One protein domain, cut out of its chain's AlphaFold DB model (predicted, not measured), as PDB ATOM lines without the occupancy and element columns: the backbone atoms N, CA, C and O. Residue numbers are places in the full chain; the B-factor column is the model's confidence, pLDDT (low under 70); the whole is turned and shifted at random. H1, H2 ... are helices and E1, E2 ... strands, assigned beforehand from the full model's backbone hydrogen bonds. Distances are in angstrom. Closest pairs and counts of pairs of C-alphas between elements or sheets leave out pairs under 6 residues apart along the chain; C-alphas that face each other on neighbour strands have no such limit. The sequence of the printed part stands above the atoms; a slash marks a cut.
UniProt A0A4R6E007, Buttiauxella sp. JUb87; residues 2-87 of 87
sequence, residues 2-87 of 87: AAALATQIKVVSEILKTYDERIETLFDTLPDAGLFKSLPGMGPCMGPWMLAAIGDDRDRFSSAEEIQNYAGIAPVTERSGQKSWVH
ATOM      1  N   ALA A   2     184.544 109.158 177.538       94.00
ATOM      2  CA  ALA A   2     185.871 109.665 177.149       94.00
ATOM      3  C   ALA A   2     185.920 111.186 176.881       94.00
ATOM      4  O   ALA A   2     186.787 111.874 177.407       94.00
ATOM      5  N   ALA A   3     184.944 111.735 176.145       95.94
ATOM      6  CA  ALA A   3     184.871 113.177 175.883       95.94
ATOM      7  C   ALA A   3     184.680 114.023 177.160       95.94
ATOM      8  O   ALA A   3     185.267 115.091 177.279       95.94
ATOM      9  N   ALA A   4     183.904 113.535 178.135       97.50
ATOM     10  CA  ALA A   4     183.689 114.238 179.400       97.50
ATOM     11  C   ALA A   4     184.967 114.262 180.259       97.50
ATOM     12  O   ALA A   4     185.324 115.311 180.790       97.50
ATOM     13  N   LEU A   5     185.690 113.138 180.331       97.69
ATOM     14  CA  LEU A   5     186.982 113.052 181.021       97.69
ATOM     15  C   LEU A   5     188.038 113.948 180.364       97.69
ATOM     16  O   LEU A   5     188.755 114.660 181.058       97.69
ATOM     17  N   ALA A   6     188.097 113.977 179.029       97.56
ATOM     18  CA  ALA A   6     189.010 114.861 178.306       97.56
ATOM     19  C   ALA A   6     188.745 116.346 178.613       97.56
ATOM     20  O   ALA A   6     189.687 117.122 178.769       97.56
ATOM     21  N   THR A   7     187.475 116.744 178.742       98.00
ATOM     22  CA  THR A   7     187.114 118.100 179.180       98.00
ATOM     23  C   THR A   7     187.575 118.374 180.610       98.00
ATOM     24  O   THR A   7     188.162 119.423 180.859       98.00
ATOM     25  N   GLN A   8     187.373 117.439 181.543       98.19
ATOM     26  CA  GLN A   8     187.820 117.598 182.932       98.19
ATOM     27  C   GLN A   8     189.341 117.737 183.043       98.19
ATOM     28  O   GLN A   8     189.810 118.618 183.757       98.19
ATOM     29  N   ILE A   9     190.106 116.933 182.296       98.12
ATOM     30  CA  ILE A   9     191.573 117.029 182.259       98.12
ATOM     31  C   ILE A   9     192.003 118.436 181.848       98.12
ATOM     32  O   ILE A   9     192.824 119.033 182.534       98.12
ATOM     33  N   LYS A  10     191.408 119.005 180.790       97.94
ATOM     34  CA  LYS A  10     191.734 120.372 180.346       97.94
ATOM     35  C   LYS A  10     191.483 121.407 181.438       97.94
ATOM     36  O   LYS A  10     192.335 122.256 181.667       97.94
ATOM     37  N   VAL A  11     190.340 121.324 182.120       98.31
ATOM     38  CA  VAL A  11     190.009 122.256 183.209       98.31
ATOM     39  C   VAL A  11     191.024 122.142 184.344       98.31
ATOM     40  O   VAL A  11     191.557 123.155 184.785       98.31
ATOM     41  N   VAL A  12     191.335 120.922 184.786       98.38
ATOM     42  CA  VAL A  12     192.313 120.709 185.863       98.38
ATOM     43  C   VAL A  12     193.709 121.171 185.441       98.38
ATOM     44  O   VAL A  12     194.405 121.766 186.253       98.38
ATOM     45  N   SER A  13     194.110 120.991 184.180       98.19
ATOM     46  CA  SER A  13     195.390 121.503 183.677       98.19
ATOM     47  C   SER A  13     195.497 123.029 183.739       98.19
ATOM     48  O   SER A  13     196.558 123.533 184.091       98.19
ATOM     49  N   GLU A  14     194.432 123.773 183.434       98.25
ATOM     50  CA  GLU A  14     194.444 125.241 183.575       98.25
ATOM     51  C   GLU A  14     194.485 125.678 185.046       98.25
ATOM     52  O   GLU A  14     195.182 126.627 185.409       98.25
ATOM     53  N   ILE A  15     193.793 124.940 185.917       98.06
ATOM     54  CA  ILE A  15     193.847 125.170 187.363       98.06
ATOM     55  C   ILE A  15     195.266 124.922 187.898       98.06
ATOM     56  O   ILE A  15     195.759 125.723 188.688       98.06
ATOM     57  N   LEU A  16     195.945 123.860 187.448       97.06
ATOM     58  CA  LEU A  16     197.323 123.561 187.853       97.06
ATOM     59  C   LEU A  16     198.281 124.702 187.500       97.06
ATOM     60  O   LEU A  16     199.011 125.141 188.376       97.06
ATOM     61  N   LYS A  17     198.199 125.259 186.284       96.88
ATOM     62  CA  LYS A  17     199.015 126.427 185.897       96.88
ATOM     63  C   LYS A  17     198.808 127.618 186.835       96.88
ATOM     64  O   LYS A  17     199.766 128.258 187.246       96.88
ATOM     65  N   THR A  18     197.553 127.881 187.206       97.62
ATOM     66  CA  THR A  18     197.216 128.971 188.135       97.62
ATOM     67  C   THR A  18     197.851 128.742 189.511       97.62
ATOM     68  O   THR A  18     198.326 129.682 190.149       97.62
ATOM     69  N   TYR A  19     197.869 127.492 189.984       96.88
ATOM     70  CA  TYR A  19     198.543 127.148 191.233       96.88
ATOM     71  C   TYR A  19     200.061 127.239 191.119       96.88
ATOM     72  O   TYR A  19     200.667 127.781 192.037       96.88
ATOM     73  N   ASP A  20     200.658 126.781 190.020       96.19
ATOM     74  CA  ASP A  20     202.104 126.863 189.794       96.19
ATOM     75  C   ASP A  20     202.588 128.321 189.879       96.19
ATOM     76  O   ASP A  20     203.488 128.629 190.661       96.19
ATOM     77  N   GLU A  21     201.913 129.246 189.185       96.00
ATOM     78  CA  GLU A  21     202.218 130.687 189.234       96.00
ATOM     79  C   GLU A  21     202.072 131.264 190.651       96.00
ATOM     80  O   GLU A  21     202.884 132.078 191.112       96.00
ATOM     81  N   ARG A  22     201.025 130.845 191.372       97.44
ATOM     82  CA  ARG A  22     200.770 131.326 192.732       97.44
ATOM     83  C   ARG A  22     201.799 130.798 193.725       97.44
ATOM     84  O   ARG A  22     202.208 131.551 194.610       97.44
ATOM     85  N   ILE A  23     202.193 129.534 193.592       96.69
ATOM     86  CA  ILE A  23     203.218 128.894 194.415       96.69
ATOM     87  C   ILE A  23     204.557 129.573 194.171       96.69
ATOM     88  O   ILE A  23     205.193 129.954 195.144       96.69
ATOM     89  N   GLU A  24     204.953 129.791 192.915       95.31
ATOM     90  CA  GLU A  24     206.210 130.472 192.586       95.31
ATOM     91  C   GLU A  24     206.246 131.886 193.179       95.31
ATOM     92  O   GLU A  24     207.185 132.241 193.890       95.31
ATOM     93  N   THR A  25     205.171 132.659 192.996       96.19
ATOM     94  CA  THR A  25     205.074 134.020 193.547       96.19
ATOM     95  C   THR A  25     205.209 134.036 195.069       96.19
ATOM     96  O   THR A  25     205.887 134.899 195.618       96.19
ATOM     97  N   LEU A  26     204.541 133.114 195.771       96.31
ATOM     98  CA  LEU A  26     204.615 133.035 197.231       96.31
ATOM     99  C   LEU A  26     205.979 132.537 197.693       96.31
ATOM    100  O   LEU A  26     206.545 133.100 198.627       96.31
ATOM    101  N   PHE A  27     206.506 131.509 197.037       96.00
ATOM    102  CA  PHE A  27     207.800 130.933 197.351       96.00
ATOM    103  C   PHE A  27     208.890 131.993 197.279       96.00
ATOM    104  O   PHE A  27     209.669 132.096 198.213       96.00
ATOM    105  N   ASP A  28     208.867 132.861 196.271       95.19
ATOM    106  CA  ASP A  28     209.853 133.932 196.094       95.19
ATOM    107  C   ASP A  28     209.872 134.970 197.221       95.19
ATOM    108  O   ASP A  28     210.855 135.694 197.376       95.19
ATOM    109  N   THR A  29     208.816 135.027 198.036       96.06
ATOM    110  CA  THR A  29     208.771 135.882 199.231       96.06
ATOM    111  C   THR A  29     209.419 135.247 200.462       96.06
ATOM    112  O   THR A  29     209.646 135.941 201.455       96.06
ATOM    113  N   LEU A  30     209.710 133.942 200.429       94.69
ATOM    114  CA  LEU A  30     210.207 133.202 201.583       94.69
ATOM    115  C   LEU A  30     211.728 133.365 201.739       94.69
ATOM    116  O   LEU A  30     212.455 133.337 200.742       94.69
ATOM    117  N   PRO A  31     212.246 133.464 202.981       94.38
ATOM    118  CA  PRO A  31     213.673 133.688 203.227       94.38
ATOM    119  C   PRO A  31     214.594 132.639 202.590       94.38
ATOM    120  O   PRO A  31     215.692 132.965 202.144       94.38
ATOM    121  N   ASP A  32     214.143 131.384 202.527       93.19
ATOM    122  CA  ASP A  32     214.921 130.255 202.009       93.19
ATOM    123  C   ASP A  32     214.755 130.003 200.507       93.19
ATOM    124  O   ASP A  32     215.401 129.111 199.957       93.19
ATOM    125  N   ALA A  33     213.946 130.795 199.802       94.06
ATOM    126  CA  ALA A  33     213.701 130.586 198.377       94.06
ATOM    127  C   ALA A  33     214.996 130.612 197.555       94.06
ATOM    128  O   ALA A  33     215.225 129.745 196.712       94.06
ATOM    129  N   GLY A  34     215.884 131.567 197.849       93.50
ATOM    130  CA  GLY A  34     217.190 131.672 197.196       93.50
ATOM    131  C   GLY A  34     218.084 130.454 197.441       93.50
ATOM    132  O   GLY A  34     218.755 129.996 196.516       93.50
ATOM    133  N   LEU A  35     218.047 129.888 198.654       92.62
ATOM    134  CA  LEU A  35     218.798 128.682 199.001       92.62
ATOM    135  C   LEU A  35     218.321 127.499 198.155       92.62
ATOM    136  O   LEU A  35     219.120 126.889 197.448       92.62
ATOM    137  N   PHE A  36     217.020 127.215 198.166       92.62
ATOM    138  CA  PHE A  36     216.460 126.084 197.428       92.62
ATOM    139  C   PHE A  36     216.589 126.244 195.908       92.62
ATOM    140  O   PHE A  36     216.947 125.276 195.243       92.62
ATOM    141  N   LYS A  37     216.404 127.450 195.346       92.94
ATOM    142  CA  LYS A  37     216.619 127.719 193.907       92.94
ATOM    143  C   LYS A  37     218.068 127.515 193.455       92.94
ATOM    144  O   LYS A  37     218.308 127.279 192.275       92.94
ATOM    145  N   SER A  38     219.033 127.628 194.370       93.25
ATOM    146  CA  SER A  38     220.454 127.440 194.057       93.25
ATOM    147  C   SER A  38     220.861 125.967 193.933       93.25
ATOM    148  O   SER A  38     221.917 125.667 193.372       93.25
ATOM    149  N   LEU A  39     220.040 125.041 194.441       91.88
ATOM    150  CA  LEU A  39     220.360 123.619 194.445       91.88
ATOM    151  C   LEU A  39     220.235 123.014 193.034       91.88
ATOM    152  O   LEU A  39     219.276 123.297 192.308       91.88
ATOM    153  N   PRO A  40     221.161 122.125 192.636       92.81
ATOM    154  CA  PRO A  40     221.094 121.472 191.336       92.81
ATOM    155  C   PRO A  40     219.823 120.620 191.231       92.81
ATOM    156  O   PRO A  40     219.514 119.821 192.111       92.81
ATOM    157  N   GLY A  41     219.079 120.786 190.136       87.50
ATOM    158  CA  GLY A  41     217.827 120.058 189.907       87.50
ATOM    159  C   GLY A  41     216.599 120.628 190.630       87.50
ATOM    160  O   GLY A  41     215.501 120.110 190.423       87.50
ATOM    161  N   MET A  42     216.732 121.710 191.411       88.31
ATOM    162  CA  MET A  42     215.585 122.423 191.986       88.31
ATOM    163  C   MET A  42     214.970 123.397 190.985       88.31
ATOM    164  O   MET A  42     215.192 124.604 191.025       88.31
ATOM    165  N   GLY A  43     214.180 122.847 190.062       83.81
ATOM    166  CA  GLY A  43     213.332 123.646 189.180       83.81
ATOM    167  C   GLY A  43     212.182 124.352 189.924       83.81
ATOM    168  O   GLY A  43     212.010 124.156 191.131       83.81
ATOM    169  N   PRO A  44     211.334 125.104 189.196       86.56
ATOM    170  CA  PRO A  44     210.260 125.929 189.766       86.56
ATOM    171  C   PRO A  44     209.272 125.176 190.668       86.56
ATOM    172  O   PRO A  44     208.740 125.746 191.608       86.56
ATOM    173  N   CYS A  45     209.058 123.882 190.414       90.69
ATOM    174  CA  CYS A  45     208.184 123.034 191.227       90.69
ATOM    175  C   CYS A  45     208.902 122.436 192.452       90.69
ATOM    176  O   CYS A  45     208.342 122.370 193.545       90.69
ATOM    177  N   MET A  46     210.162 122.017 192.293       93.75
ATOM    178  CA  MET A  46     210.836 121.214 193.316       93.75
ATOM    179  C   MET A  46     211.356 122.056 194.489       93.75
ATOM    180  O   MET A  46     211.323 121.588 195.625       93.75
ATOM    181  N   GLY A  47     211.776 123.303 194.248       94.44
ATOM    182  CA  GLY A  47     212.212 124.219 195.311       94.44
ATOM    183  C   GLY A  47     211.127 124.481 196.372       94.44
ATOM    184  O   GLY A  47     211.362 124.186 197.547       94.44
ATOM    185  N   PRO A  48     209.929 124.965 195.982       95.38
ATOM    186  CA  PRO A  48     208.807 125.145 196.903       95.38
ATOM    187  C   PRO A  48     208.395 123.849 197.602       95.38
ATOM    188  O   PRO A  48     208.128 123.851 198.804       95.38
ATOM    189  N   TRP A  49     208.371 122.733 196.866       94.75
ATOM    190  CA  TRP A  49     208.027 121.426 197.422       94.75
ATOM    191  C   TRP A  49     209.006 120.986 198.519       94.75
ATOM    192  O   TRP A  49     208.575 120.541 199.580       94.75
ATOM    193  N   MET A  50     210.313 121.160 198.303       92.94
ATOM    194  CA  MET A  50     211.346 120.835 199.290       92.94
ATOM    195  C   MET A  50     211.225 121.679 200.557       92.94
ATOM    196  O   MET A  50     211.266 121.125 201.656       92.94
ATOM    197  N   LEU A  51     211.025 122.995 200.422       93.44
ATOM    198  CA  LEU A  51     210.809 123.865 201.579       93.44
ATOM    199  C   LEU A  51     209.552 123.450 202.357       93.44
ATOM    200  O   LEU A  51     209.584 123.399 203.580       93.44
ATOM    201  N   ALA A  52     208.470 123.079 201.670       94.00
ATOM    202  CA  ALA A  52     207.264 122.579 202.327       94.00
ATOM    203  C   ALA A  52     207.472 121.215 203.020       94.00
ATOM    204  O   ALA A  52     206.890 120.969 204.074       94.00
ATOM    205  N   ALA A  53     208.297 120.328 202.455       93.12
ATOM    206  CA  ALA A  53     208.589 119.015 203.031       93.12
ATOM    207  C   ALA A  53     209.487 119.105 204.283       93.12
ATOM    208  O   ALA A  53     209.233 118.442 205.298       93.12
ATOM    209  N   ILE A  54     210.529 119.938 204.219       92.12
ATOM    210  CA  ILE A  54     211.478 120.167 205.318       92.12
ATOM    211  C   ILE A  54     210.869 121.086 206.383       92.12
ATOM    212  O   ILE A  54     211.098 120.870 207.573       92.12
ATOM    213  N   GLY A  55     210.021 122.029 205.985       91.62
ATOM    214  CA  GLY A  55     209.464 123.062 206.854       91.62
ATOM    215  C   GLY A  55     210.361 124.298 206.945       91.62
ATOM    216  O   GLY A  55     211.505 124.301 206.493       91.62
ATOM    217  N   ASP A  56     209.811 125.358 207.527       89.88
ATOM    218  CA  ASP A  56     210.455 126.658 207.749       89.88
ATOM    219  C   ASP A  56     211.089 126.800 209.147       89.88
ATOM    220  O   ASP A  56     211.834 127.750 209.398       89.88
ATOM    221  N   ASP A  57     210.843 125.843 210.045       92.81
ATOM    222  CA  ASP A  57     211.522 125.737 211.336       92.81
ATOM    223  C   ASP A  57     212.953 125.205 211.158       92.81
ATOM    224  O   ASP A  57     213.176 124.022 210.884       92.81
ATOM    225  N   ARG A  58     213.941 126.090 211.338       89.38
ATOM    226  CA  ARG A  58     215.363 125.744 211.204       89.38
ATOM    227  C   ARG A  58     215.888 124.848 212.321       89.38
ATOM    228  O   ARG A  58     216.894 124.180 212.102       89.38
ATOM    229  N   ASP A  59     215.219 124.818 213.468       94.06
ATOM    230  CA  ASP A  59     215.626 124.006 214.615       94.06
ATOM    231  C   ASP A  59     214.995 122.603 214.576       94.06
ATOM    232  O   ASP A  59     215.310 121.755 215.413       94.06
ATOM    233  N   ARG A  60     214.145 122.315 213.574       94.88
ATOM    234  CA  ARG A  60     213.513 120.999 213.379       94.88
ATOM    235  C   ARG A  60     214.530 119.864 213.244       94.88
ATOM    236  O   ARG A  60     214.244 118.750 213.681       94.88
ATOM    237  N   PHE A  61     215.667 120.127 212.603       95.31
ATOM    238  CA  PHE A  61     216.722 119.145 212.364       95.31
ATOM    239  C   PHE A  61     218.062 119.672 212.869       95.31
ATOM    240  O   PHE A  61     218.528 120.725 212.435       95.31
ATOM    241  N   SER A  62     218.720 118.912 213.740       95.81
ATOM    242  CA  SER A  62     220.016 119.278 214.318       95.81
ATOM    243  C   SER A  62     221.196 118.982 213.384       95.81
ATOM    244  O   SER A  62     222.298 119.503 213.568       95.81
ATOM    245  N   SER A  63     220.984 118.135 212.369       94.94
ATOM    246  CA  SER A  63     222.016 117.723 211.419       94.94
ATOM    247  C   SER A  63     221.439 117.250 210.081       94.94
ATOM    248  O   SER A  63     220.275 116.865 209.968       94.94
ATOM    249  N   ALA A  64     222.293 117.199 209.055       92.56
ATOM    250  CA  ALA A  64     221.938 116.612 207.763       92.56
ATOM    251  C   ALA A  64     221.642 115.101 207.850       92.56
ATOM    252  O   ALA A  64     220.948 114.563 206.989       92.56
ATOM    253  N   GLU A  65     222.169 114.402 208.859       94.25
ATOM    254  CA  GLU A  65     221.886 112.982 209.093       94.25
ATOM    255  C   GLU A  65     220.429 112.777 209.524       94.25
ATOM    256  O   GLU A  65     219.761 111.875 209.025       94.25
ATOM    257  N   GLU A  66     219.885 113.659 210.366       95.31
ATOM    258  CA  GLU A  66     218.469 113.600 210.749       95.31
ATOM    259  C   GLU A  66     217.534 113.808 209.552       95.31
ATOM    260  O   GLU A  66     216.521 113.116 209.442       95.31
ATOM    261  N   ILE A  67     217.900 114.688 208.614       94.38
ATOM    262  CA  ILE A  67     217.151 114.874 207.361       94.38
ATOM    263  C   ILE A  67     217.189 113.592 206.519       94.38
ATOM    264  O   ILE A  67     216.156 113.157 206.012       94.38
ATOM    265  N   GLN A  68     218.358 112.960 206.386       93.69
ATOM    266  CA  GLN A  68     218.504 111.706 205.638       93.69
ATOM    267  C   GLN A  68     217.705 110.562 206.277       93.69
ATOM    268  O   GLN A  68     217.045 109.806 205.562       93.69
ATOM    269  N   ASN A  69     217.717 110.466 207.609       93.75
ATOM    270  CA  ASN A  69     216.930 109.493 208.369       93.75
ATOM    271  C   ASN A  69     215.429 109.718 208.155       93.75
ATOM    272  O   ASN A  69     214.697 108.773 207.867       93.75
ATOM    273  N   TYR A  70     214.978 110.973 208.234       93.94
ATOM    274  CA  TYR A  70     213.587 111.348 207.984       93.94
ATOM    275  C   TYR A  70     213.143 111.027 206.550       93.94
ATOM    276  O   TYR A  70     212.055 110.496 206.343       93.94
ATOM    277  N   ALA A  71     213.996 111.311 205.565       92.81
ATOM    278  CA  ALA A  71     213.729 111.032 204.157       92.81
ATOM    279  C   ALA A  71     213.888 109.545 203.782       92.81
ATOM    280  O   ALA A  71     213.567 109.170 202.655       92.81
ATOM    281  N   GLY A  72     214.376 108.695 204.694       92.88
ATOM    282  CA  GLY A  72     214.610 107.272 204.435       92.88
ATOM    283  C   GLY A  72     215.764 106.998 203.465       92.88
ATOM    284  O   GLY A  72     215.779 105.952 202.823       92.88
ATOM    285  N   ILE A  73     216.704 107.940 203.340       93.19
ATOM    286  CA  ILE A  73     217.886 107.845 202.463       93.19
ATOM    287  C   ILE A  73     219.200 107.766 203.250       93.19
ATOM    288  O   ILE A  73     220.274 107.842 202.659       93.19
ATOM    289  N   ALA A  74     219.126 107.678 204.579       93.50
ATOM    290  CA  ALA A  74     220.310 107.517 205.407       93.50
ATOM    291  C   ALA A  74     221.031 106.199 205.078       93.50
ATOM    292  O   ALA A  74     220.362 105.173 204.918       93.50
ATOM    293  N   PRO A  75     222.375 106.204 205.008       89.50
ATOM    294  CA  PRO A  75     223.143 104.996 204.749       89.50
ATOM    295  C   PRO A  75     222.918 103.935 205.828       89.50
ATOM    296  O   PRO A  75     222.951 104.227 207.028       89.50
ATOM    297  N   VAL A  76     222.746 102.684 205.416       86.88
ATOM    298  CA  VAL A  76     222.512 101.568 206.335       86.88
ATOM    299  C   VAL A  76     223.832 100.875 206.636       86.88
ATOM    300  O   VAL A  76     224.534 100.388 205.747       86.88
ATOM    301  N   THR A  77     224.173 100.802 207.924       88.06
ATOM    302  CA  THR A  77     225.338 100.041 208.381       88.06
ATOM    303  C   THR A  77     224.956  98.587 208.613       88.06
ATOM    304  O   THR A  77     224.182  98.275 209.518       88.06
ATOM    305  N   GLU A  78     225.566  97.682 207.855       85.75
ATOM    306  CA  GLU A  78     225.466  96.241 208.073       85.75
ATOM    307  C   GLU A  78     226.775  95.709 208.648       85.75
ATOM    308  O   GLU A  78     227.874  96.019 208.175       85.75
ATOM    309  N   ARG A  79     226.670  94.890 209.700       89.38
ATOM    310  CA  ARG A  79     227.834  94.324 210.380       89.38
ATOM    311  C   ARG A  79     227.589  92.879 210.782       89.38
ATOM    312  O   ARG A  79     226.616  92.560 211.453       89.38
ATOM    313  N   SER A  80     228.532  92.013 210.435       88.25
ATOM    314  CA  SER A  80     228.579  90.621 210.875       88.25
ATOM    315  C   SER A  80     230.000  90.319 211.302       88.25
ATOM    316  O   SER A  80     230.836  90.157 210.423       88.25
ATOM    317  N   GLY A  81     230.272  90.312 212.617       88.44
ATOM    318  CA  GLY A  81     231.497  89.861 213.315       88.44
ATOM    319  C   GLY A  81     232.872  90.207 212.709       88.44
ATOM    320  O   GLY A  81     233.688  90.859 213.350       88.44
ATOM    321  N   GLN A  82     233.133  89.750 211.487       89.62
ATOM    322  CA  GLN A  82     234.335  89.933 210.675       89.62
ATOM    323  C   GLN A  82     234.212  90.987 209.555       89.62
ATOM    324  O   GLN A  82     235.217  91.316 208.932       89.62
ATOM    325  N   LYS A  83     233.013  91.501 209.253       86.31
ATOM    326  CA  LYS A  83     232.768  92.455 208.160       86.31
ATOM    327  C   LYS A  83     231.819  93.568 208.594       86.31
ATOM    328  O   LYS A  83     230.884  93.324 209.354       86.31
ATOM    329  N   SER A  84     232.073  94.772 208.092       91.44
ATOM    330  CA  SER A  84     231.223  95.955 208.245       91.44
ATOM    331  C   SER A  84     231.201  96.694 206.915       91.44
ATOM    332  O   SER A  84     232.266  96.887 206.326       91.44
ATOM    333  N   TRP A  85     230.028  97.098 206.446       86.12
ATOM    334  CA  TRP A  85     229.880  97.945 205.263       86.12
ATOM    335  C   TRP A  85     228.712  98.909 205.445       86.12
ATOM    336  O   TRP A  85     227.816  98.678 206.255       86.12
ATOM    337  N   VAL A  86     228.771 100.007 204.703       90.00
ATOM    338  CA  VAL A  86     227.753 101.054 204.666       90.00
ATOM    339  C   VAL A  86     227.310 101.164 203.214       90.00
ATOM    340  O   VAL A  86     228.175 101.237 202.335       90.00
ATOM    341  N   HIS A  87     226.006 101.104 202.967       80.62
ATOM    342  CA  HIS A  87     225.414 101.239 201.637       80.62
ATOM    343  C   HIS A  87     224.213 102.178 201.661       80.62
ATOM    344  O   HIS A  87     223.653 102.382 202.763       80.62
TER     345      HIS A  87
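What this domain is: This is residues 2 to 87 of the 87 residues of a protein of Buttiauxella sp. JUb87 (UniProt A0A4R6E007). A drawn-out chain with a small knot of two short helices, H2 and H3, packed on each other near its middle; on one side the long helix H1 leads away as an arm, and on the other side come a short helix, H4, and then a small two-stranded hairpin, E1 and E2, at the far end. Residues 2 to 19 of H1 and residues 79 to 84 of the hairpin stick out free. The printed part has 86 residues, with four named helices and two named strands in the order H1, H2, H3, H4, E1, E2; the two strands are antiparallel, and the class is mostly helix. The whole is extended, with a radius of gyration of the C-alphas of 19.7 A, and spans 64 by 39 by 22 A.

How they stand to each other: The sheet has two strands, E1, residues 77 to 80, and E2, residues 83 to 86, which form a hairpin over a tight link. They are antiparallel, with 170 degrees between their directions; N 78 and O 85 are 2.9 A apart and N 83 and O 80 are 2.8 A apart, within hydrogen-bond range. The C-alphas of Arg 79 and Ser 84 face each other at 4.3 A. H4, residues 64 to 71, is joined to E1 by a tight link of 5 residues and touches no helix. H3, residues 46 to 54, is only just apart from H4, the closest C-alphas being 8.0 A apart. H2, residues 33 to 38, touches H3, the closest C-alphas being those of Phe 36 and Gly 47, 5.1 A apart; they run opposite ways at a steep tilt of 61 degrees. H1, residues 2 to 27, only just touches H3, with 3 pairs of C-alphas within 8 A, and with residues 23 to 27 alone; the closest C-alphas are those of Phe 27 and Pro 48, 5.9 A apart. Their lines are about perpendicular at 73 degrees, only just past steep. H1 and H2 are close but not clearly touching, the C-alphas of Phe 27 and Ala 33 being 6.0 A apart. H1 is apart from H4, E1 and E2. In H1, H2, H3 and H4 every O i to N i+4 pair is within hydrogen-bond range.

Where its parts are: E1 is 10.3 A long and E2 10.5 A, with C-alpha 86 at (227.753, 101.054, 204.666). H1 is the longest helix, 36.6 A from C-alpha 2 at (185.871, 109.665, 177.149) to C-alpha 27 at (207.800, 130.933, 197.351). H2 is 8.6 A long, H3 12.1 A and H4 10.6 A.

The domain as a whole: The two C-alphas farthest apart are those of Ala 3 and Gln 82, at 64.8 A. The outline is flat, but only just. The printed part has no cut, and no link is long. The mean pLDDT of the printed part is 93.4, and no printed residue is under 70.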